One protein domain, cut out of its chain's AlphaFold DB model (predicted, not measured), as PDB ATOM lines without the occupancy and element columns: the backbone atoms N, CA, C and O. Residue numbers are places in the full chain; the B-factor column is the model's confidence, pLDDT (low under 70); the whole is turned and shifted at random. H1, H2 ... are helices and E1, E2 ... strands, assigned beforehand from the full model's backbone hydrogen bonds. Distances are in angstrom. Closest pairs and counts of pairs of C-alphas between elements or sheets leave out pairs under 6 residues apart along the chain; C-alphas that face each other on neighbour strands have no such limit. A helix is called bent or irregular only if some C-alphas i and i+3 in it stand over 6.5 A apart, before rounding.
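This is residues 3 to 149 of the 295 residues of the protein "Pribosyltran domain-containing protein" of Spirochaetaceae bacterium (UniProt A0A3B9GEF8). Four helical pieces, H1, H4, H3 and the second arm of H2, pack side by side as an elongated up-and-down bundle, each running against the one before it in the chain. H2 is bent but runs nearly straight, its first arm H2a packing on H1, while a small ribbon of E1 and E2 packs near the beginning of H1 and two long unnamed stretches loop round the outside. You are reading 147 residues with five named helices and two named strands, in the order E1 H1 H2 H3 H4 H5 E2; the sheet, E1 - E2, is antiparallel, and the class is mostly helix. The whole is compact, with a radius of gyration of the C-alphas of 16.5 A and spans of 52 by 32 by 19 A.

Start at C-alpha 3, (53.272, 77.515, 46.853); residues 3 to 18 hold no named element. Then come E1, residues 19 to 22, and H1, residues 23 to 38, 22.9 A long from C-alpha 23 at (31.460, 86.467, 50.096). H2, residues 46 to 75, was assigned as one helix by its hydrogen bonds but is bent, with C-alphas 57 and 60 6.8 A apart; its arms are H2a, residues 46 to 57, 16.6 A, and H2b, residues 60 to 75, 22.6 A. Next find H3, residues 99 to 121, 33.2 A; H4, residues 126 to 136, 15.1 A; H5, residues 139 to 142; and E2, residues 145 to 148, ending at C-alpha 148, (33.123, 75.322, 51.315).

Begin at H1, the hub. It touches H4 at a shallow tilt of 15 degrees, opposite ways, closest at the C-alphas of Gly 31 and Pro 127, 4.1 A. H1 and H2a form a helical hairpin at 37 degrees, only just a steep tilt; their closest C-alphas, Val 30 and Leu 55, are 5.8 A apart. H2b and H3, another hairpin, touch at 15 degrees, closest at the C-alphas of Arg 70 and Ala 105, 5.2 A. H1 and H5 touch, closest at the C-alphas of Gly 24 and Lys 142, 4.5 A. Between E1 and E2, look for N 21 and O 146 at 3.0 A and N 148 and O 19 at 2.9 A, within hydrogen-bond range. H2b and H4 are apart. Every O i to N i+4 pair is within range in H1, H2a, H3 and H4, and 11 of 12 in H2b; H5 is too short for such a pair.

The two C-alphas farthest apart, Glu 41 and Gly 92, stand 52.4 A from each other. The printed part has no cut, and the link from H2 to H3, 23 residues, is long. Mean pLDDT of the printed part is 94.6; look to residues 90 to 93 for the values under 70.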
ATOM      1  N   ASP A   3      52.685  78.856  46.766       95.19
ATOM      2  CA  ASP A   3      53.272  77.515  46.853       95.19
ATOM      3  C   ASP A   3      54.567  77.463  47.676       95.19
ATOM      4  O   ASP A   3      54.770  76.515  48.426       95.19
ATOM      5  N   SER A   4      55.392  78.512  47.624       95.88
ATOM      6  CA  SER A   4      56.615  78.626  48.432       95.88
ATOM      7  C   SER A   4      56.381  78.766  49.943       95.88
ATOM      8  O   SER A   4      57.319  78.565  50.708       95.88
ATOM      9  N   PHE A   5      55.156  79.079  50.376       97.25
ATOM     10  CA  PHE A   5      54.753  79.187  51.785       97.25
ATOM     11  C   PHE A   5      53.849  78.033  52.244       97.25
ATOM     12  O   PHE A   5      53.474  77.979  53.415       97.25
ATOM     13  N   LEU A   6      53.435  77.138  51.341       96.44
ATOM     14  CA  LEU A   6      52.492  76.076  51.681       96.44
ATOM     15  C   LEU A   6      53.204  74.914  52.369       96.44
ATOM     16  O   LEU A   6      54.020  74.214  51.771       96.44
ATOM     17  N   TYR A   7      52.806  74.665  53.612       94.00
ATOM     18  CA  TYR A   7      53.157  73.472  54.367       94.00
ATOM     19  C   TYR A   7      51.872  72.820  54.876       94.00
ATOM     20  O   TYR A   7      51.199  73.376  55.742       94.00
ATOM     21  N   ALA A   8      51.507  71.669  54.309       94.06
ATOM     22  CA  ALA A   8      50.289  70.952  54.664       94.06
ATOM     23  C   ALA A   8      50.410  69.449  54.377       94.06
ATOM     24  O   ALA A   8      51.188  69.031  53.517       94.06
ATOM     25  N   ASP A   9      49.601  68.653  55.075       94.81
ATOM     26  CA  ASP A   9      49.312  67.275  54.682       94.81
ATOM     27  C   ASP A   9      48.376  67.304  53.466       94.81
ATOM     28  O   ASP A   9      47.256  67.803  53.549       94.81
ATOM     29  N   TRP A  10      48.838  66.808  52.318       95.44
ATOM     30  CA  TRP A  10      48.054  66.768  51.082       95.44
ATOM     31  C   TRP A  10      47.203  65.504  50.942       95.44
ATOM     32  O   TRP A  10      46.415  65.409  50.000       95.44
ATOM     33  N   ASP A  11      47.333  64.541  51.857       93.56
ATOM     34  CA  ASP A  11      46.532  63.324  51.866       93.56
ATOM     35  C   ASP A  11      45.231  63.488  52.651       93.56
ATOM     36  O   ASP A  11      44.223  62.895  52.240       93.56
ATOM     37  N   GLU A  12      45.220  64.315  53.699       95.88
ATOM     38  CA  GLU A  12      44.019  64.669  54.459       95.88
ATOM     39  C   GLU A  12      43.732  66.180  54.421       95.88
ATOM     40  O   GLU A  12      44.598  66.992  54.740       95.88
ATOM     41  N   PRO A  13      42.507  66.593  54.052       95.69
ATOM     42  CA  PRO A  13      42.153  68.006  54.031       95.69
ATOM     43  C   PRO A  13      42.091  68.600  55.448       95.69
ATOM     44  O   PRO A  13      41.515  67.975  56.349       95.69
ATOM     45  N   PRO A  14      42.591  69.834  55.649       96.00
ATOM     46  CA  PRO A  14      42.542  70.495  56.947       96.00
ATOM     47  C   PRO A  14      41.100  70.818  57.357       96.00
ATOM     48  O   PRO A  14      40.228  71.034  56.513       96.00
ATOM     49  N   GLU A  15      40.852  70.927  58.665       94.94
ATOM     50  CA  GLU A  15      39.526  71.277  59.203       94.94
ATOM     51  C   GLU A  15      39.001  72.604  58.644       94.94
ATOM     52  O   GLU A  15      37.829  72.701  58.289       94.94
ATOM     53  N   GLY A  16      39.890  73.586  58.460       95.25
ATOM     54  CA  GLY A  16      39.549  74.898  57.906       95.25
ATOM     55  C   GLY A  16      39.026  74.880  56.465       95.25
ATOM     56  O   GLY A  16      38.629  75.929  55.972       95.25
ATOM     57  N   MET A  17      39.026  73.734  55.771       96.12
ATOM     58  CA  MET A  17      38.401  73.592  54.451       96.12
ATOM     59  C   MET A  17      36.864  73.573  54.519       96.12
ATOM     60  O   MET A  17      36.219  73.932  53.531       96.12
ATOM     61  N   ASP A  18      36.266  73.164  55.645       96.69
ATOM     62  CA  ASP A  18      34.812  73.234  55.864       96.69
ATOM     63  C   ASP A  18      34.461  74.539  56.580       96.69
ATOM     64  O   ASP A  18      34.786  74.729  57.753       96.69
ATOM     65  N   PHE A  19      33.834  75.466  55.861       96.38
ATOM     66  CA  PHE A  19      33.470  76.769  56.408       96.38
ATOM     67  C   PHE A  19      32.332  77.418  55.629       96.38
ATOM     68  O   PHE A  19      32.080  77.106  54.463       96.38
ATOM     69  N   GLU A  20      31.691  78.385  56.279       96.12
ATOM     70  CA  GLU A  20      30.711  79.277  55.671       96.12
ATOM     71  C   GLU A  20      31.066  80.722  56.006       96.12
ATOM     72  O   GLU A  20      31.400  81.045  57.149       96.12
ATOM     73  N   LEU A  21      31.045  81.595  55.001       96.44
ATOM     74  CA  LEU A  21      31.432  82.992  55.166       96.44
ATOM     75  C   LEU A  21      30.715  83.882  54.142       96.44
ATOM     76  O   LEU A  21      30.614  83.488  52.979       96.44
ATOM     77  N   PRO A  22      30.264  85.095  54.512       97.00
ATOM     78  CA  PRO A  22      29.811  86.072  53.528       97.00
ATOM     79  C   PRO A  22      30.901  86.345  52.487       97.00
ATOM     80  O   PRO A  22      32.072  86.529  52.835       97.00
ATOM     81  N   TYR A  23      30.524  86.391  51.213       97.81
ATOM     82  CA  TYR A  23      31.460  86.467  50.096       97.81
ATOM     83  C   TYR A  23      32.355  87.707  50.175       97.81
ATOM     84  O   TYR A  23      33.574  87.587  50.083       97.81
ATOM     85  N   GLY A  24      31.788  88.881  50.465       97.62
ATOM     86  CA  GLY A  24      32.571  90.101  50.662       97.62
ATOM     87  C   GLY A  24      33.605  89.973  51.788       97.62
ATOM     88  O   GLY A  24      34.719  90.473  51.660       97.62
ATOM     89  N   LEU A  25      33.283  89.243  52.862       97.88
ATOM     90  CA  LEU A  25      34.220  88.989  53.957       97.88
ATOM     91  C   LEU A  25      35.318  87.994  53.555       97.88
ATOM     92  O   LEU A  25      36.467  88.184  53.956       97.88
ATOM     93  N   ALA A  26      34.999  86.975  52.749       98.19
ATOM     94  CA  ALA A  26      35.995  86.066  52.177       98.19
ATOM     95  C   ALA A  26      37.009  86.835  51.318       98.19
ATOM     96  O   ALA A  26      38.216  86.691  51.508       98.19
ATOM     97  N   LEU A  27      36.517  87.722  50.450       98.50
ATOM     98  CA  LEU A  27      37.340  88.586  49.608       98.50
ATOM     99  C   LEU A  27      38.243  89.510  50.439       98.50
ATOM    100  O   LEU A  27      39.461  89.494  50.269       98.50
ATOM    101  N   SER A  28      37.694  90.239  51.417       98.25
ATOM    102  CA  SER A  28      38.509  91.098  52.291       98.25
ATOM    103  C   SER A  28      39.564  90.314  53.080       98.25
ATOM    104  O   SER A  28      40.653  90.828  53.332       98.25
ATOM    105  N   ARG A  29      39.271  89.068  53.491       98.44
ATOM    106  CA  ARG A  29      40.263  88.199  54.148       98.44
ATOM    107  C   ARG A  29      41.395  87.815  53.202       98.44
ATOM    108  O   ARG A  29      42.545  87.916  53.613       98.44
ATOM    109  N   VAL A  30      41.088  87.457  51.954       98.69
ATOM    110  CA  VAL A  30      42.108  87.189  50.926       98.69
ATOM    111  C   VAL A  30      43.056  88.380  50.783       98.69
ATOM    112  O   VAL A  30      44.267  88.189  50.849       98.69
ATOM    113  N   GLY A  31      42.527  89.603  50.652       98.31
ATOM    114  CA  GLY A  31      43.347  90.817  50.541       98.31
ATOM    115  C   GLY A  31      44.333  90.971  51.706       98.31
ATOM    116  O   GLY A  31      45.536  91.107  51.485       98.31
ATOM    117  N   ARG A  32      43.848  90.841  52.948       98.44
ATOM    118  CA  ARG A  32      44.690  90.925  54.158       98.44
ATOM    119  C   ARG A  32      45.740  89.820  54.247       98.44
ATOM    120  O   ARG A  32      46.861  90.079  54.674       98.44
ATOM    121  N   LEU A  33      45.393  88.591  53.863       98.62
ATOM    122  CA  LEU A  33      46.333  87.469  53.872       98.62
ATOM    123  C   LEU A  33      47.452  87.680  52.852       98.62
ATOM    124  O   LEU A  33      48.610  87.426  53.166       98.62
ATOM    125  N   VAL A  34      47.124  88.194  51.662       98.50
ATOM    126  CA  VAL A  34      48.128  88.549  50.652       98.50
ATOM    127  C   VAL A  34      49.065  89.633  51.183       98.50
ATOM    128  O   VAL A  34      50.277  89.480  51.072       98.50
ATOM    129  N   GLU A  35      48.535  90.699  51.785       97.69
ATOM    130  CA  GLU A  35      49.355  91.754  52.393       97.69
ATOM    131  C   GLU A  35      50.304  91.196  53.460       97.69
ATOM    132  O   GLU A  35      51.511  91.421  53.390       97.69
ATOM    133  N   ALA A  36      49.775  90.408  54.400       97.62
ATOM    134  CA  ALA A  36      50.555  89.834  55.489       97.62
ATOM    135  C   ALA A  36      51.645  88.873  54.988       97.62
ATOM    136  O   ALA A  36      52.789  88.966  55.428       97.62
ATOM    137  N   LEU A  37      51.323  87.985  54.042       98.06
ATOM    138  CA  LEU A  37      52.279  87.025  53.477       98.06
ATOM    139  C   LEU A  37      53.399  87.704  52.687       98.06
ATOM    140  O   LEU A  37      54.526  87.220  52.694       98.06
ATOM    141  N   ARG A  38      53.126  88.841  52.035       96.69
ATOM    142  CA  ARG A  38      54.155  89.611  51.315       96.69
ATOM    143  C   ARG A  38      55.204  90.238  52.234       96.69
ATOM    144  O   ARG A  38      56.273  90.598  51.749       96.69
ATOM    145  N   LEU A  39      54.902  90.383  53.524       95.88
ATOM    146  CA  LEU A  39      55.843  90.861  54.540       95.88
ATOM    147  C   LEU A  39      56.697  89.729  55.131       95.88
ATOM    148  O   LEU A  39      57.580  89.995  55.945       95.88
ATOM    149  N   CYS A  40      56.437  88.478  54.751       96.50
ATOM    150  CA  CYS A  40      57.190  87.311  55.189       96.50
ATOM    151  C   CYS A  40      58.206  86.884  54.123       96.50
ATOM    152  O   CYS A  40      57.955  86.984  52.922       96.50
ATOM    153  N   GLU A  41      59.338  86.333  54.556       94.88
ATOM    154  CA  GLU A  41      60.263  85.628  53.666       94.88
ATOM    155  C   GLU A  41      59.834  84.165  53.518       94.88
ATOM    156  O   GLU A  41      59.495  83.521  54.508       94.88
ATOM    157  N   ALA A  42      59.853  83.625  52.298       91.75
ATOM    158  CA  ALA A  42      59.605  82.203  52.056       91.75
ATOM    159  C   ALA A  42      60.824  81.354  52.493       91.75
ATOM    160  O   ALA A  42      61.958  81.794  52.298       91.75
ATOM    161  N   PRO A  43      60.639  80.140  53.049       90.62
ATOM    162  CA  PRO A  43      59.379  79.400  53.141       90.62
ATOM    163  C   PRO A  43      58.461  79.824  54.296       90.62
ATOM    164  O   PRO A  43      57.398  79.239  54.471       90.62
ATOM    165  N   GLY A  44      58.836  80.843  55.070       92.00
ATOM    166  CA  GLY A  44      58.063  81.340  56.203       92.00
ATOM    167  C   GLY A  44      58.195  80.481  57.458       92.00
ATOM    168  O   GLY A  44      58.895  79.467  57.480       92.00
ATOM    169  N   ASP A  45      57.523  80.917  58.518       95.50
ATOM    170  CA  ASP A  45      57.359  80.183  59.771       95.50
ATOM    171  C   ASP A  45      55.951  79.561  59.866       95.50
ATOM    172  O   ASP A  45      55.118  79.708  58.972       95.50
ATOM    173  N   ALA A  46      55.646  78.898  60.986       96.19
ATOM    174  CA  ALA A  46      54.339  78.278  61.212       96.19
ATOM    175  C   ALA A  46      53.154  79.256  61.061       96.19
ATOM    176  O   ALA A  46      52.063  78.852  60.652       96.19
ATOM    177  N   LYS A  47      53.354  80.547  61.364       96.88
ATOM    178  CA  LYS A  47      52.325  81.574  61.183       96.88
ATOM    179  C   LYS A  47      52.124  81.870  59.698       96.88
ATOM    180  O   LYS A  47      50.981  81.925  59.248       96.88
ATOM    181  N   ALA A  48      53.207  82.036  58.940       97.69
ATOM    182  CA  ALA A  48      53.146  82.200  57.491       97.69
ATOM    183  C   ALA A  48      52.494  80.992  56.804       97.69
ATOM    184  O   ALA A  48      51.641  81.180  55.939       97.69
ATOM    185  N   TRP A  49      52.795  79.769  57.244       97.44
ATOM    186  CA  TRP A  49      52.168  78.555  56.715       97.44
ATOM    187  C   TRP A  49      50.658  78.534  56.950       97.44
ATOM    188  O   TRP A  49      49.895  78.275  56.020       97.44
ATOM    189  N   ALA A  50      50.207  78.881  58.160       97.38
ATOM    190  CA  ALA A  50      48.780  78.964  58.472       97.38
ATOM    191  C   ALA A  50      48.061  80.025  57.617       97.38
ATOM    192  O   ALA A  50      46.983  79.760  57.086       97.38
ATOM    193  N   MET A  51      48.677  81.199  57.427       98.44
ATOM    194  CA  MET A  51      48.137  82.255  56.558       98.44
ATOM    195  C   MET A  51      48.075  81.813  55.090       98.44
ATOM    196  O   MET A  51      47.080  82.065  54.411       98.44
ATOM    197  N   ALA A  52      49.115  81.135  54.595       98.38
ATOM    198  CA  ALA A  52      49.150  80.605  53.236       98.38
ATOM    199  C   ALA A  52      48.073  79.537  53.031       98.38
ATOM    200  O   ALA A  52      47.368  79.571  52.025       98.38
ATOM    201  N   GLN A  53      47.882  78.641  54.003       98.06
ATOM    202  CA  GLN A  53      46.819  77.643  53.959       98.06
ATOM    203  C   GLN A  53      45.429  78.297  53.967       98.06
ATOM    204  O   GLN A  53      44.592  77.928  53.148       98.06
ATOM    205  N   GLU A  54      45.172  79.292  54.824       98.31
ATOM    206  CA  GLU A  54      43.887  80.010  54.827       98.31
ATOM    207  C   GLU A  54      43.631  80.701  53.479       98.31
ATOM    208  O   GLU A  54      42.546  80.567  52.907       98.31
ATOM    209  N   LEU A  55      44.638  81.379  52.920       98.62
ATOM    210  CA  LEU A  55      44.533  82.017  51.607       98.62
ATOM    211  C   LEU A  55      44.222  80.987  50.513       98.62
ATOM    212  O   LEU A  55      43.358  81.227  49.668       98.62
ATOM    213  N   TYR A  56      44.881  79.831  50.556       98.19
ATOM    214  CA  TYR A  56      44.670  78.738  49.610       98.19
ATOM    215  C   TYR A  56      43.242  78.182  49.661       98.19
ATOM    216  O   TYR A  56      42.649  77.884  48.628       98.19
ATOM    217  N   LEU A  57      42.655  78.096  50.857       97.88
ATOM    218  CA  LEU A  57      41.282  77.629  51.060       97.88
ATOM    219  C   LEU A  57      40.229  78.679  50.666       97.88
ATOM    220  O   LEU A  57      39.136  78.318  50.223       97.88
ATOM    221  N   LEU A  58      40.545  79.971  50.796       98.38
ATOM    222  CA  LEU A  58      39.639  81.072  50.453       98.38
ATOM    223  C   LEU A  58      39.674  81.458  48.969       98.38
ATOM    224  O   LEU A  58      38.652  81.891  48.435       98.38
ATOM    225  N   ALA A  59      40.809  81.303  48.280       97.81
ATOM    226  CA  ALA A  59      40.970  81.737  46.889       97.81
ATOM    227  C   ALA A  59      39.902  81.187  45.912       97.81
ATOM    228  O   ALA A  59      39.421  81.960  45.076       97.81
ATOM    229  N   PRO A  60      39.439  79.920  46.015       97.62
ATOM    230  CA  PRO A  60      38.379  79.406  45.147       97.62
ATOM    231  C   PRO A  60      37.052  80.161  45.260       97.62
ATOM    232  O   PRO A  60      36.290  80.193  44.288       97.62
ATOM    233  N   ALA A  61      36.777  80.798  46.406       97.44
ATOM    234  CA  ALA A  61      35.560  81.575  46.614       97.44
ATOM    235  C   ALA A  61      35.433  82.708  45.592       97.44
ATOM    236  O   ALA A  61      34.331  82.945  45.092       97.44
ATOM    237  N   ILE A  62      36.561  83.344  45.230       98.19
ATOM    238  CA  ILE A  62      36.623  84.438  44.250       98.19
ATOM    239  C   ILE A  62      35.934  84.007  42.957       98.19
ATOM    240  O   ILE A  62      35.050  84.706  42.477       98.19
ATOM    241  N   ILE A  63      36.275  82.825  42.442       98.25
ATOM    242  CA  ILE A  63      35.766  82.313  41.165       98.25
ATOM    243  C   ILE A  63      34.379  81.701  41.312       98.25
ATOM    244  O   ILE A  63      33.513  81.918  40.468       98.25
ATOM    245  N   ASN A  64      34.162  80.912  42.363       96.12
ATOM    246  CA  ASN A  64      32.982  80.064  42.487       96.12
ATOM    247  C   ASN A  64      31.676  80.882  42.517       96.12
ATOM    248  O   ASN A  64      30.734  80.586  41.778       96.12
ATOM    249  N   VAL A  65      31.644  81.956  43.315       96.88
ATOM    250  CA  VAL A  65      30.469  82.835  43.419       96.88
ATOM    251  C   VAL A  65      30.242  83.613  42.120       96.88
ATOM    252  O   VAL A  65      29.106  83.703  41.653       96.88
ATOM    253  N   LEU A  66      31.307  84.117  41.487       97.88
ATOM    254  CA  LEU A  66      31.206  84.874  40.233       97.88
ATOM    255  C   LEU A  66      30.767  84.007  39.058       97.88
ATOM    256  O   LEU A  66      29.961  84.452  38.250       97.88
ATOM    257  N   LEU A  67      31.249  82.766  38.977       97.62
ATOM    258  CA  LEU A  67      30.812  81.816  37.957       97.62
ATOM    259  C   LEU A  67      29.313  81.537  38.094       97.62
ATOM    260  O   LEU A  67      28.579  81.588  37.109       97.62
ATOM    261  N   ASN A  68      28.842  81.298  39.322       96.06
ATOM    262  CA  ASN A  68      27.420  81.119  39.602       96.06
ATOM    263  C   ASN A  68      26.607  82.365  39.221       96.06
ATOM    264  O   ASN A  68      25.585  82.249  38.549       96.06
ATOM    265  N   TYR A  69      27.081  83.554  39.601       96.62
ATOM    266  CA  TYR A  69      26.436  84.819  39.261       96.62
ATOM    267  C   TYR A  69      26.339  85.037  37.748       96.62
ATOM    268  O   TYR A  69      25.252  85.317  37.241       96.62
ATOM    269  N   ARG A  70      27.451  84.854  37.026       97.00
ATOM    270  CA  ARG A  70      27.517  84.983  35.567       97.00
ATOM    271  C   ARG A  70      26.520  84.044  34.899       97.00
ATOM    272  O   ARG A  70      25.724  84.500  34.086       97.00
ATOM    273  N   ILE A  71      26.497  82.772  35.304       95.38
ATOM    274  CA  ILE A  71      25.534  81.782  34.803       95.38
ATOM    275  C   ILE A  71      24.099  82.245  35.077       95.38
ATOM    276  O   ILE A  71      23.273  82.251  34.167       95.38
ATOM    277  N   CYS A  72      23.779  82.693  36.293       94.38
ATOM    278  CA  CYS A  72      22.431  83.181  36.571       94.38
ATOM    279  C   CYS A  72      22.043  84.348  35.650       94.38
ATOM    280  O   CYS A  72      20.958  84.347  35.075       94.38
ATOM    281  N   VAL A  73      22.932  85.314  35.445       95.06
ATOM    282  CA  VAL A  73      22.657  86.480  34.597       95.06
ATOM    283  C   VAL A  73      22.545  86.110  33.109       95.06
ATOM    284  O   VAL A  73      21.639  86.580  32.413       95.06
ATOM    285  N   GLU A  74      23.422  85.243  32.605       93.69
ATOM    286  CA  GLU A  74      23.453  84.829  31.197       93.69
ATOM    287  C   GLU A  74      22.204  84.030  30.809       93.69
ATOM    288  O   GLU A  74      21.598  84.315  29.767       93.69
ATOM    289  N   PHE A  75      21.785  83.107  31.679       91.88
ATOM    290  CA  PHE A  75      20.648  82.208  31.472       91.88
ATOM    291  C   PHE A  75      19.308  82.777  31.974       91.88
ATOM    292  O   PHE A  75      18.274  82.123  31.844       91.88
ATOM    293  N   GLY A  76      19.297  83.995  32.526       91.88
ATOM    294  CA  GLY A  76      18.070  84.636  33.004       91.88
ATOM    295  C   GLY A  76      17.498  83.997  34.269       91.88
ATOM    296  O   GLY A  76      16.287  83.908  34.427       91.88
ATOM    297  N   LEU A  77      18.350  83.526  35.170       91.56
ATOM    298  CA  LEU A  77      17.981  82.889  36.430       91.56
ATOM    299  C   LEU A  77      18.110  83.882  37.592       91.56
ATOM    300  O   LEU A  77      18.903  84.827  37.557       91.56
ATOM    301  N   ILE A  78      17.324  83.668  38.643       89.19
ATOM    302  CA  ILE A  78      17.403  84.471  39.866       89.19
ATOM    303  C   ILE A  78      18.670  84.088  40.640       89.19
ATOM    304  O   ILE A  78      18.966  82.910  40.832       89.19
ATOM    305  N   VAL A  79      19.406  85.095  41.105       87.38
ATOM    306  CA  VAL A  79      20.543  84.908  42.012       87.38
ATOM    307  C   VAL A  79      19.999  84.764  43.431       87.38
ATOM    308  O   VAL A  79      19.441  85.714  43.977       87.38
ATOM    309  N   HIS A  80      20.130  83.577  44.022       87.31
ATOM    310  CA  HIS A  80      19.753  83.352  45.416       87.31
ATOM    311  C   HIS A  80      20.860  83.869  46.355       87.31
ATOM    312  O   HIS A  80      22.036  83.699  46.030       87.31
ATOM    313  N   PRO A  81      20.535  84.464  47.518       82.88
ATOM    314  CA  PRO A  81      21.541  84.991  48.448       82.88
ATOM    315  C   PRO A  81      22.391  83.911  49.137       82.88
ATOM    316  O   PRO A  81      23.437  84.215  49.690       82.88
ATOM    317  N   THR A  82      21.965  82.651  49.152       84.62
ATOM    318  CA  THR A  82      22.687  81.576  49.868       84.62
ATOM    319  C   THR A  82      22.766  80.264  49.098       84.62
ATOM    320  O   THR A  82      23.351  79.298  49.578       84.62
ATOM    321  N   GLU A  83      22.162  80.195  47.910       86.69
ATOM    322  CA  GLU A  83      22.085  78.953  47.146       86.69
ATOM    323  C   GLU A  83      22.756  79.134  45.793       86.69
ATOM    324  O   GLU A  83      22.548  80.112  45.074       86.69
ATOM    325  N   TYR A  84      23.558  78.140  45.438       89.44
ATOM    326  CA  TYR A  84      24.039  77.997  44.078       89.44
ATOM    327  C   TYR A  84      22.910  77.482  43.193       89.44
ATOM    328  O   TYR A  84      22.066  76.706  43.644       89.44
ATOM    329  N   ILE A  85      22.928  77.868  41.921       89.62
ATOM    330  CA  ILE A  85      21.892  77.449  40.985       89.62
ATOM    331  C   ILE A  85      21.861  75.922  40.823       89.62
ATOM    332  O   ILE A  85      22.897  75.265  40.712       89.62
ATOM    333  N   ASP A  86      20.662  75.349  40.789       87.56
ATOM    334  CA  ASP A  86      20.421  73.916  40.635       87.56
ATOM    335  C   ASP A  86      19.577  73.682  39.376       87.56
ATOM    336  O   ASP A  86      18.372  73.930  39.371       87.56
ATOM    337  N   PHE A  87      20.219  73.207  38.304       85.94
ATOM    338  CA  PHE A  87      19.561  72.932  37.022       85.94
ATOM    339  C   PHE A  87      18.645  71.702  37.059       85.94
ATOM    340  O   PHE A  87      17.887  71.481  36.118       85.94
ATOM    341  N   THR A  88      18.659  70.915  38.143       84.62
ATOM    342  CA  THR A  88      17.709  69.806  38.322       84.62
ATOM    343  C   THR A  88      16.329  70.292  38.775       84.62
ATOM    344  O   THR A  88      15.342  69.560  38.673       84.62
ATOM    345  N   ARG A  89      16.231  71.541  39.250       79.31
ATOM    346  CA  ARG A  89      14.973  72.172  39.659       79.31
ATOM    347  C   ARG A  89      14.397  72.972  38.495       79.31
ATOM    348  O   ARG A  89      15.119  73.656  37.774       79.31
ATOM    349  N   LYS A  90      13.069  72.927  38.323       69.06
ATOM    350  CA  LYS A  90      12.392  73.775  37.331       69.06
ATOM    351  C   LYS A  90      12.669  75.249  37.661       69.06
ATOM    352  O   LYS A  90      12.380  75.652  38.790       69.06
ATOM    353  N   PRO A  91      13.173  76.060  36.715       65.44
ATOM    354  CA  PRO A  91      13.338  77.486  36.951       65.44
ATOM    355  C   PRO A  91      11.954  78.105  37.175       65.44
ATOM    356  O   PRO A  91      11.108  78.095  36.284       65.44
ATOM    357  N   GLY A  92      11.700  78.587  38.395       64.81
ATOM    358  CA  GLY A  92      10.394  79.136  38.773       64.81
ATOM    359  C   GLY A  92      10.046  80.426  38.023       64.81
ATOM    360  O   GLY A  92       8.879  80.680  37.747       64.81
ATOM    361  N   CYS A  93      11.055  81.226  37.658       69.88
ATOM    362  CA  CYS A  93      10.902  82.468  36.904       69.88
ATOM    363  C   CYS A  93      12.155  82.733  36.055       69.88
ATOM    364  O   CYS A  93      13.273  82.543  36.536       69.88
ATOM    365  N   VAL A  94      11.961  83.183  34.810       80.31
ATOM    366  CA  VAL A  94      13.042  83.654  33.933       80.31
ATOM    367  C   VAL A  94      13.093  85.179  33.991       80.31
ATOM    368  O   VAL A  94      12.136  85.860  33.617       80.31
ATOM    369  N   VAL A  95      14.220  85.715  34.445       86.06
ATOM    370  CA  VAL A  95      14.514  87.146  34.530       86.06
ATOM    371  C   VAL A  95      15.152  87.620  33.227       86.06
ATOM    372  O   VAL A  95      16.100  87.023  32.717       86.06
ATOM    373  N   ARG A  96      14.667  88.742  32.691       88.38
ATOM    374  CA  ARG A  96      15.300  89.418  31.553       88.38
ATOM    375  C   ARG A  96      16.305  90.448  32.061       88.38
ATOM    376  O   ARG A  96      15.943  91.593  32.307       88.38
ATOM    377  N   TYR A  97      17.557  90.032  32.215       91.75
ATOM    378  CA  TYR A  97      18.652  90.958  32.511       91.75
ATOM    379  C   TYR A  97      18.990  91.823  31.296       91.75
ATOM    380  O   TYR A  97      18.977  91.341  30.158       91.75
ATOM    381  N   LEU A  98      19.312  93.090  31.556       94.75
ATOM    382  CA  LEU A  98      19.735  94.044  30.537       94.75
ATOM    383  C   LEU A  98      21.109  93.656  29.953       94.75
ATOM    384  O   LEU A  98      21.909  93.029  30.658       94.75
ATOM    385  N   PRO A  99      21.413  94.020  28.690       94.88
ATOM    386  CA  PRO A  99      22.722  93.767  28.084       94.88
ATOM    387  C   PRO A  99      23.894  94.275  28.930       94.88
ATOM    388  O   PRO A  99      24.905  93.587  29.055       94.88
ATOM    389  N   GLU A 100      23.736  95.429  29.577       96.00
ATOM    390  CA  GLU A 100      24.744  96.044  30.439       96.00
ATOM    391  C   GLU A 100      24.998  95.195  31.687       96.00
ATOM    392  O   GLU A 100      26.144  94.997  32.079       96.00
ATOM    393  N   THR A 101      23.947  94.609  32.275       95.00
ATOM    394  CA  THR A 101      24.084  93.683  33.411       95.00
ATOM    395  C   THR A 101      24.827  92.412  33.003       95.00
ATOM    396  O   THR A 101      25.662  91.919  33.758       95.00
ATOM    397  N   LYS A 102      24.561  91.890  31.799       96.00
ATOM    398  CA  LYS A 102      25.287  90.726  31.265       96.00
ATOM    399  C   LYS A 102      26.764  91.044  31.032       96.00
ATOM    400  O   LYS A 102      27.619  90.251  31.418       96.00
ATOM    401  N   ALA A 103      27.061  92.208  30.457       96.81
ATOM    402  CA  ALA A 103      28.430  92.674  30.253       96.81
ATOM    403  C   ALA A 103      29.173  92.859  31.587       96.81
ATOM    404  O   ALA A 103      30.285  92.362  31.735       96.81
ATOM    405  N   GLN A 104      28.532  93.478  32.581       96.88
ATOM    406  CA  GLN A 104      29.109  93.663  33.912       96.88
ATOM    407  C   GLN A 104      29.374  92.327  34.622       96.88
ATOM    408  O   GLN A 104      30.413  92.162  35.254       96.88
ATOM    409  N   ALA A 105      28.467  91.349  34.515       97.31
ATOM    410  CA  ALA A 105      28.673  90.024  35.104       97.31
ATOM    411  C   ALA A 105      29.864  89.282  34.474       97.31
ATOM    412  O   ALA A 105      30.618  88.610  35.180       97.31
ATOM    413  N   LEU A 106      30.052  89.431  33.160       98.19
ATOM    414  CA  LEU A 106      31.207  88.897  32.443       98.19
ATOM    415  C   LEU A 106      32.515  89.580  32.870       98.19
ATOM    416  O   LEU A 106      33.487  88.883  33.156       98.19
ATOM    417  N   GLU A 107      32.523  90.913  32.950       98.31
ATOM    418  CA  GLU A 107      33.682  91.696  33.396       98.31
ATOM    419  C   GLU A 107      34.088  91.305  34.821       98.31
ATOM    420  O   GLU A 107      35.241  90.958  35.060       98.31
ATOM    421  N   LEU A 108      33.126  91.240  35.752       98.31
ATOM    422  CA  LEU A 108      33.386  90.805  37.126       98.31
ATOM    423  C   LEU A 108      34.005  89.405  37.171       98.31
ATOM    424  O   LEU A 108      34.938  89.179  37.937       98.31
ATOM    425  N   PHE A 109      33.525  88.464  36.353       98.62
ATOM    426  CA  PHE A 109      34.095  87.117  36.290       98.62
ATOM    427  C   PHE A 109      35.542  87.113  35.768       98.62
ATOM    428  O   PHE A 109      36.402  86.441  36.342       98.62
ATOM    429  N   GLN A 110      35.833  87.883  34.717       98.56
ATOM    430  CA  GLN A 110      37.181  88.028  34.154       98.56
ATOM    431  C   GLN A 110      38.156  88.689  35.139       98.56
ATOM    432  O   GLN A 110      39.271  88.195  35.351       98.56
ATOM    433  N   ASP A 111      37.717  89.761  35.791       98.56
ATOM    434  CA  ASP A 111      38.458  90.442  36.850       98.56
ATOM    435  C   ASP A 111      38.711  89.502  38.032       98.56
ATOM    436  O   ASP A 111      39.823  89.448  38.553       98.56
ATOM    437  N   GLY A 112      37.716  88.695  38.409       98.69
ATOM    438  CA  GLY A 112      37.835  87.689  39.462       98.69
ATOM    439  C   GLY A 112      38.919  86.651  39.175       98.69
ATOM    440  O   GLY A 112      39.702  86.323  40.068       98.69
ATOM    441  N   ILE A 113      39.034  86.174  37.927       98.75
ATOM    442  CA  ILE A 113      40.141  85.297  37.503       98.75
ATOM    443  C   ILE A 113      41.486  86.006  37.673       98.75
ATOM    444  O   ILE A 113      42.420  85.435  38.242       98.75
ATOM    445  N   THR A 114      41.586  87.254  37.216       98.50
ATOM    446  CA  THR A 114      42.813  88.056  37.331       98.50
ATOM    447  C   THR A 114      43.213  88.265  38.792       98.50
ATOM    448  O   THR A 114      44.377  88.072  39.151       98.50
ATOM    449  N   LEU A 115      42.245  88.591  39.645       98.56
ATOM    450  CA  LEU A 115      42.431  88.860  41.064       98.56
ATOM    451  C   LEU A 115      42.816  87.599  41.840       98.56
ATOM    452  O   LEU A 115      43.765  87.636  42.619       98.56
ATOM    453  N   ALA A 116      42.150  86.469  41.583       98.75
ATOM    454  CA  ALA A 116      42.487  85.188  42.198       98.75
ATOM    455  C   ALA A 116      43.920  84.767  41.854       98.75
ATOM    456  O   ALA A 116      44.710  84.444  42.736       98.75
ATOM    457  N   ARG A 117      44.293  84.858  40.575       98.62
ATOM    458  CA  ARG A 117      45.663  84.595  40.119       98.62
ATOM    459  C   ARG A 117      46.683  85.538  40.757       98.62
ATOM    460  O   ARG A 117      47.745  85.105  41.194       98.62
ATOM    461  N   GLY A 118      46.358  86.828  40.835       98.44
ATOM    462  CA  GLY A 118      47.191  87.833  41.493       98.44
ATOM    463  C   GLY A 118      47.384  87.566  42.989       98.44
ATOM    464  O   GLY A 118      48.502  87.696  43.489       98.44
ATOM    465  N   ALA A 119      46.336  87.114  43.683       98.62
ATOM    466  CA  ALA A 119      46.401  86.718  45.086       98.62
ATOM    467  C   ALA A 119      47.352  85.531  45.296       98.62
ATOM    468  O   ALA A 119      48.216  85.596  46.164       98.62
ATOM    469  N   LEU A 120      47.289  84.493  44.455       98.12
ATOM    470  CA  LEU A 120      48.218  83.354  44.550       98.12
ATOM    471  C   LEU A 120      49.657  83.719  44.170       98.12
ATOM    472  O   LEU A 120      50.611  83.154  44.706       98.12
ATOM    473  N   ARG A 121      49.847  84.685  43.266       97.62
ATOM    474  CA  ARG A 121      51.170  85.259  42.988       97.62
ATOM    475  C   ARG A 121      51.712  86.094  44.146       97.62
ATOM    476  O   ARG A 121      52.913  86.358  44.152       97.62
ATOM    477  N   LEU A 122      50.867  86.471  45.108       97.88
ATOM    478  CA  LEU A 122      51.158  87.471  46.135       97.88
ATOM    479  C   LEU A 122      51.580  88.807  45.495       97.88
ATOM    480  O   LEU A 122      52.551  89.445  45.904       97.88
ATOM    481  N   ALA A 123      50.881  89.202  44.426       97.38
ATOM    482  CA  ALA A 123      51.212  90.397  43.661       97.38
ATOM    483  C   ALA A 123      51.027  91.685  44.494       97.38
ATOM    484  O   ALA A 123      50.162  91.743  45.376       97.38
ATOM    485  N   PRO A 124      51.815  92.745  44.227       96.00
ATOM    486  CA  PRO A 124      51.544  94.062  44.790       96.00
ATOM    487  C   PRO A 124      50.182  94.602  44.350       96.00
ATOM    488  O   PRO A 124      49.741  94.332  43.236       96.00
ATOM    489  N   GLY A 125      49.530  95.377  45.221       96.19
ATOM    490  CA  GLY A 125      48.263  96.048  44.912       96.19
ATOM    491  C   GLY A 125      47.008  95.176  45.038       96.19
ATOM    492  O   GLY A 125      45.908  95.648  44.765       96.19
ATOM    493  N   ILE A 126      47.145  93.895  45.401       97.69
ATOM    494  CA  ILE A 126      45.996  92.990  45.554       97.69
ATOM    495  C   ILE A 126      45.029  93.420  46.664       97.69
ATOM    496  O   ILE A 126      43.830  93.319  46.415       97.69
ATOM    497  N   PRO A 127      45.471  93.903  47.843       96.94
ATOM    498  CA  PRO A 127      44.544  94.409  48.857       96.94
ATOM    499  C   PRO A 127      43.647  95.530  48.311       96.94
ATOM    500  O   PRO A 127      42.423  95.435  48.384       96.94
ATOM    501  N   GLU A 128      44.237  96.530  47.658       98.19
ATOM    502  CA  GLU A 128      43.523  97.673  47.088       98.19
ATOM    503  C   GLU A 128      42.618  97.257  45.921       98.19
ATOM    504  O   GLU A 128      41.476  97.710  45.813       98.19
ATOM    505  N   ALA A 129      43.100  96.354  45.060       98.25
ATOM    506  CA  ALA A 129      42.304  95.795  43.972       98.25
ATOM    507  C   ALA A 129      41.108  94.986  44.497       98.25
ATOM    508  O   ALA A 129      40.031  95.039  43.908       98.25
ATOM    509  N   MET A 130      41.271  94.270  45.614       98.06
ATOM    510  CA  MET A 130      40.201  93.515  46.259       98.06
ATOM    511  C   MET A 130      39.130  94.441  46.835       98.06
ATOM    512  O   MET A 130      37.943  94.207  46.611       98.06
ATOM    513  N   ASP A 131      39.521  95.520  47.512       97.94
ATOM    514  CA  ASP A 131      38.575  96.504  48.047       97.94
ATOM    515  C   ASP A 131      37.794  97.207  46.927       97.94
ATOM    516  O   ASP A 131      36.564  97.325  46.996       97.94
ATOM    517  N   ALA A 132      38.479  97.600  45.847       98.12
ATOM    518  CA  ALA A 132      37.841  98.166  44.661       98.12
ATOM    519  C   ALA A 132      36.887  97.166  43.984       98.12
ATOM    520  O   ALA A 132      35.790  97.537  43.556       98.12
ATOM    521  N   PHE A 133      37.277  95.890  43.917       98.25
ATOM    522  CA  PHE A 133      36.442  94.823  43.376       98.25
ATOM    523  C   PHE A 133      35.179  94.609  44.224       98.25
ATOM    524  O   PHE A 133      34.077  94.576  43.681       98.25
ATOM    525  N   ILE A 134      35.308  94.558  45.555       98.12
ATOM    526  CA  ILE A 134      34.175  94.431  46.488       98.12
ATOM    527  C   ILE A 134      33.203  95.605  46.341       98.12
ATOM    528  O   ILE A 134      31.990  95.397  46.370       98.12
ATOM    529  N   ALA A 135      33.705  96.831  46.165       97.44
ATOM    530  CA  ALA A 135      32.870  98.018  45.982       97.44
ATOM    531  C   ALA A 135      32.034  97.984  44.687       97.44
ATOM    532  O   ALA A 135      30.975  98.608  44.625       97.44
ATOM    533  N   ARG A 136      32.486  97.239  43.668       96.25
ATOM    534  CA  ARG A 136      31.776  97.029  42.394       96.25
ATOM    535  C   ARG A 136      30.746  95.895  42.443       96.25
ATOM    536  O   ARG A 136      29.953  95.772  41.508       96.25
ATOM    537  N   LEU A 137      30.760  95.049  43.476       96.50
ATOM    538  CA  LEU A 137      29.851  93.907  43.556       96.50
ATOM    539  C   LEU A 137      28.395  94.362  43.750       96.50
ATOM    540  O   LEU A 137      28.123  95.240  44.572       96.50
ATOM    541  N   PRO A 138      27.428  93.704  43.084       92.94
ATOM    542  CA  PRO A 138      26.027  93.810  43.464       92.94
ATOM    543  C   PRO A 138      25.840  93.482  44.958       92.94
ATOM    544  O   PRO A 138      26.428  92.501  45.428       92.94
ATOM    545  N   PRO A 139      24.986  94.215  45.704       89.19
ATOM    546  CA  PRO A 139      24.787  93.978  47.138       89.19
ATOM    547  C   PRO A 139      24.454  92.519  47.479       89.19
ATOM    548  O   PRO A 139      25.042  91.943  48.387       89.19
ATOM    549  N   ALA A 140      23.602  91.882  46.669       88.31
ATOM    550  CA  ALA A 140      23.223  90.480  46.844       88.31
ATOM    551  C   ALA A 140      24.404  89.497  46.736       88.31
ATOM    552  O   ALA A 140      24.359  88.432  47.341       88.31
ATOM    553  N   LEU A 141      25.457  89.835  45.980       94.50
ATOM    554  CA  LEU A 141      26.666  89.012  45.928       94.50
ATOM    555  C   LEU A 141      27.564  89.253  47.126       94.50
ATOM    556  O   LEU A 141      28.145  88.304  47.630       94.50
ATOM    557  N   LYS A 142      27.686  90.499  47.592       94.62
ATOM    558  CA  LYS A 142      28.529  90.829  48.746       94.62
ATOM    559  C   LYS A 142      28.121  90.029  49.986       94.62
ATOM    560  O   LYS A 142      28.992  89.513  50.688       94.62
ATOM    561  N   ASP A 143      26.817  89.883  50.191       93.81
ATOM    562  CA  ASP A 143      26.242  89.148  51.318       93.81
ATOM    563  C   ASP A 143      26.004  87.661  51.009       93.81
ATOM    564  O   ASP A 143      25.494  86.934  51.861       93.81
ATOM    565  N   PHE A 144      26.391  87.187  49.815       96.12
ATOM    566  CA  PHE A 144      26.213  85.791  49.439       96.12
ATOM    567  C   PHE A 144      26.959  84.874  50.407       96.12
ATOM    568  O   PHE A 144      28.158  85.060  50.631       96.12
ATOM    569  N   LEU A 145      26.285  83.868  50.965       95.50
ATOM    570  CA  LEU A 145      26.935  82.925  51.874       95.50
ATOM    571  C   LEU A 145      27.743  81.894  51.075       95.50
ATOM    572  O   LEU A 145      27.194  80.952  50.504       95.50
ATOM    573  N   TYR A 146      29.062  82.074  51.029       95.31
ATOM    574  CA  TYR A 146      29.961  81.101  50.428       95.31
ATOM    575  C   TYR A 146      30.179  79.932  51.386       95.31
ATOM    576  O   TYR A 146      30.783  80.099  52.446       95.31
ATOM    577  N   THR A 147      29.732  78.748  50.975       93.56
ATOM    578  CA  THR A 147      29.998  77.485  51.670       93.56
ATOM    579  C   THR A 147      31.093  76.701  50.952       93.56
ATOM    580  O   THR A 147      30.968  76.388  49.763       93.56
ATOM    581  N   SER A 148      32.133  76.328  51.695       94.00
ATOM    582  CA  SER A 148      33.123  75.322  51.315       94.00
ATOM    583  C   SER A 148      32.889  74.054  52.127       94.00
ATOM    584  O   SER A 148      32.515  74.115  53.294       94.00
ATOM    585  N   LYS A 149      33.098  72.893  51.503       93.06
ATOM    586  CA  LYS A 149      32.994  71.587  52.157       93.06
ATOM    587  C   LYS A 149      34.316  70.858  52.035       93.06
ATOM    588  O   LYS A 149      34.976  70.928  50.999       93.06
TER     589      LYS A 149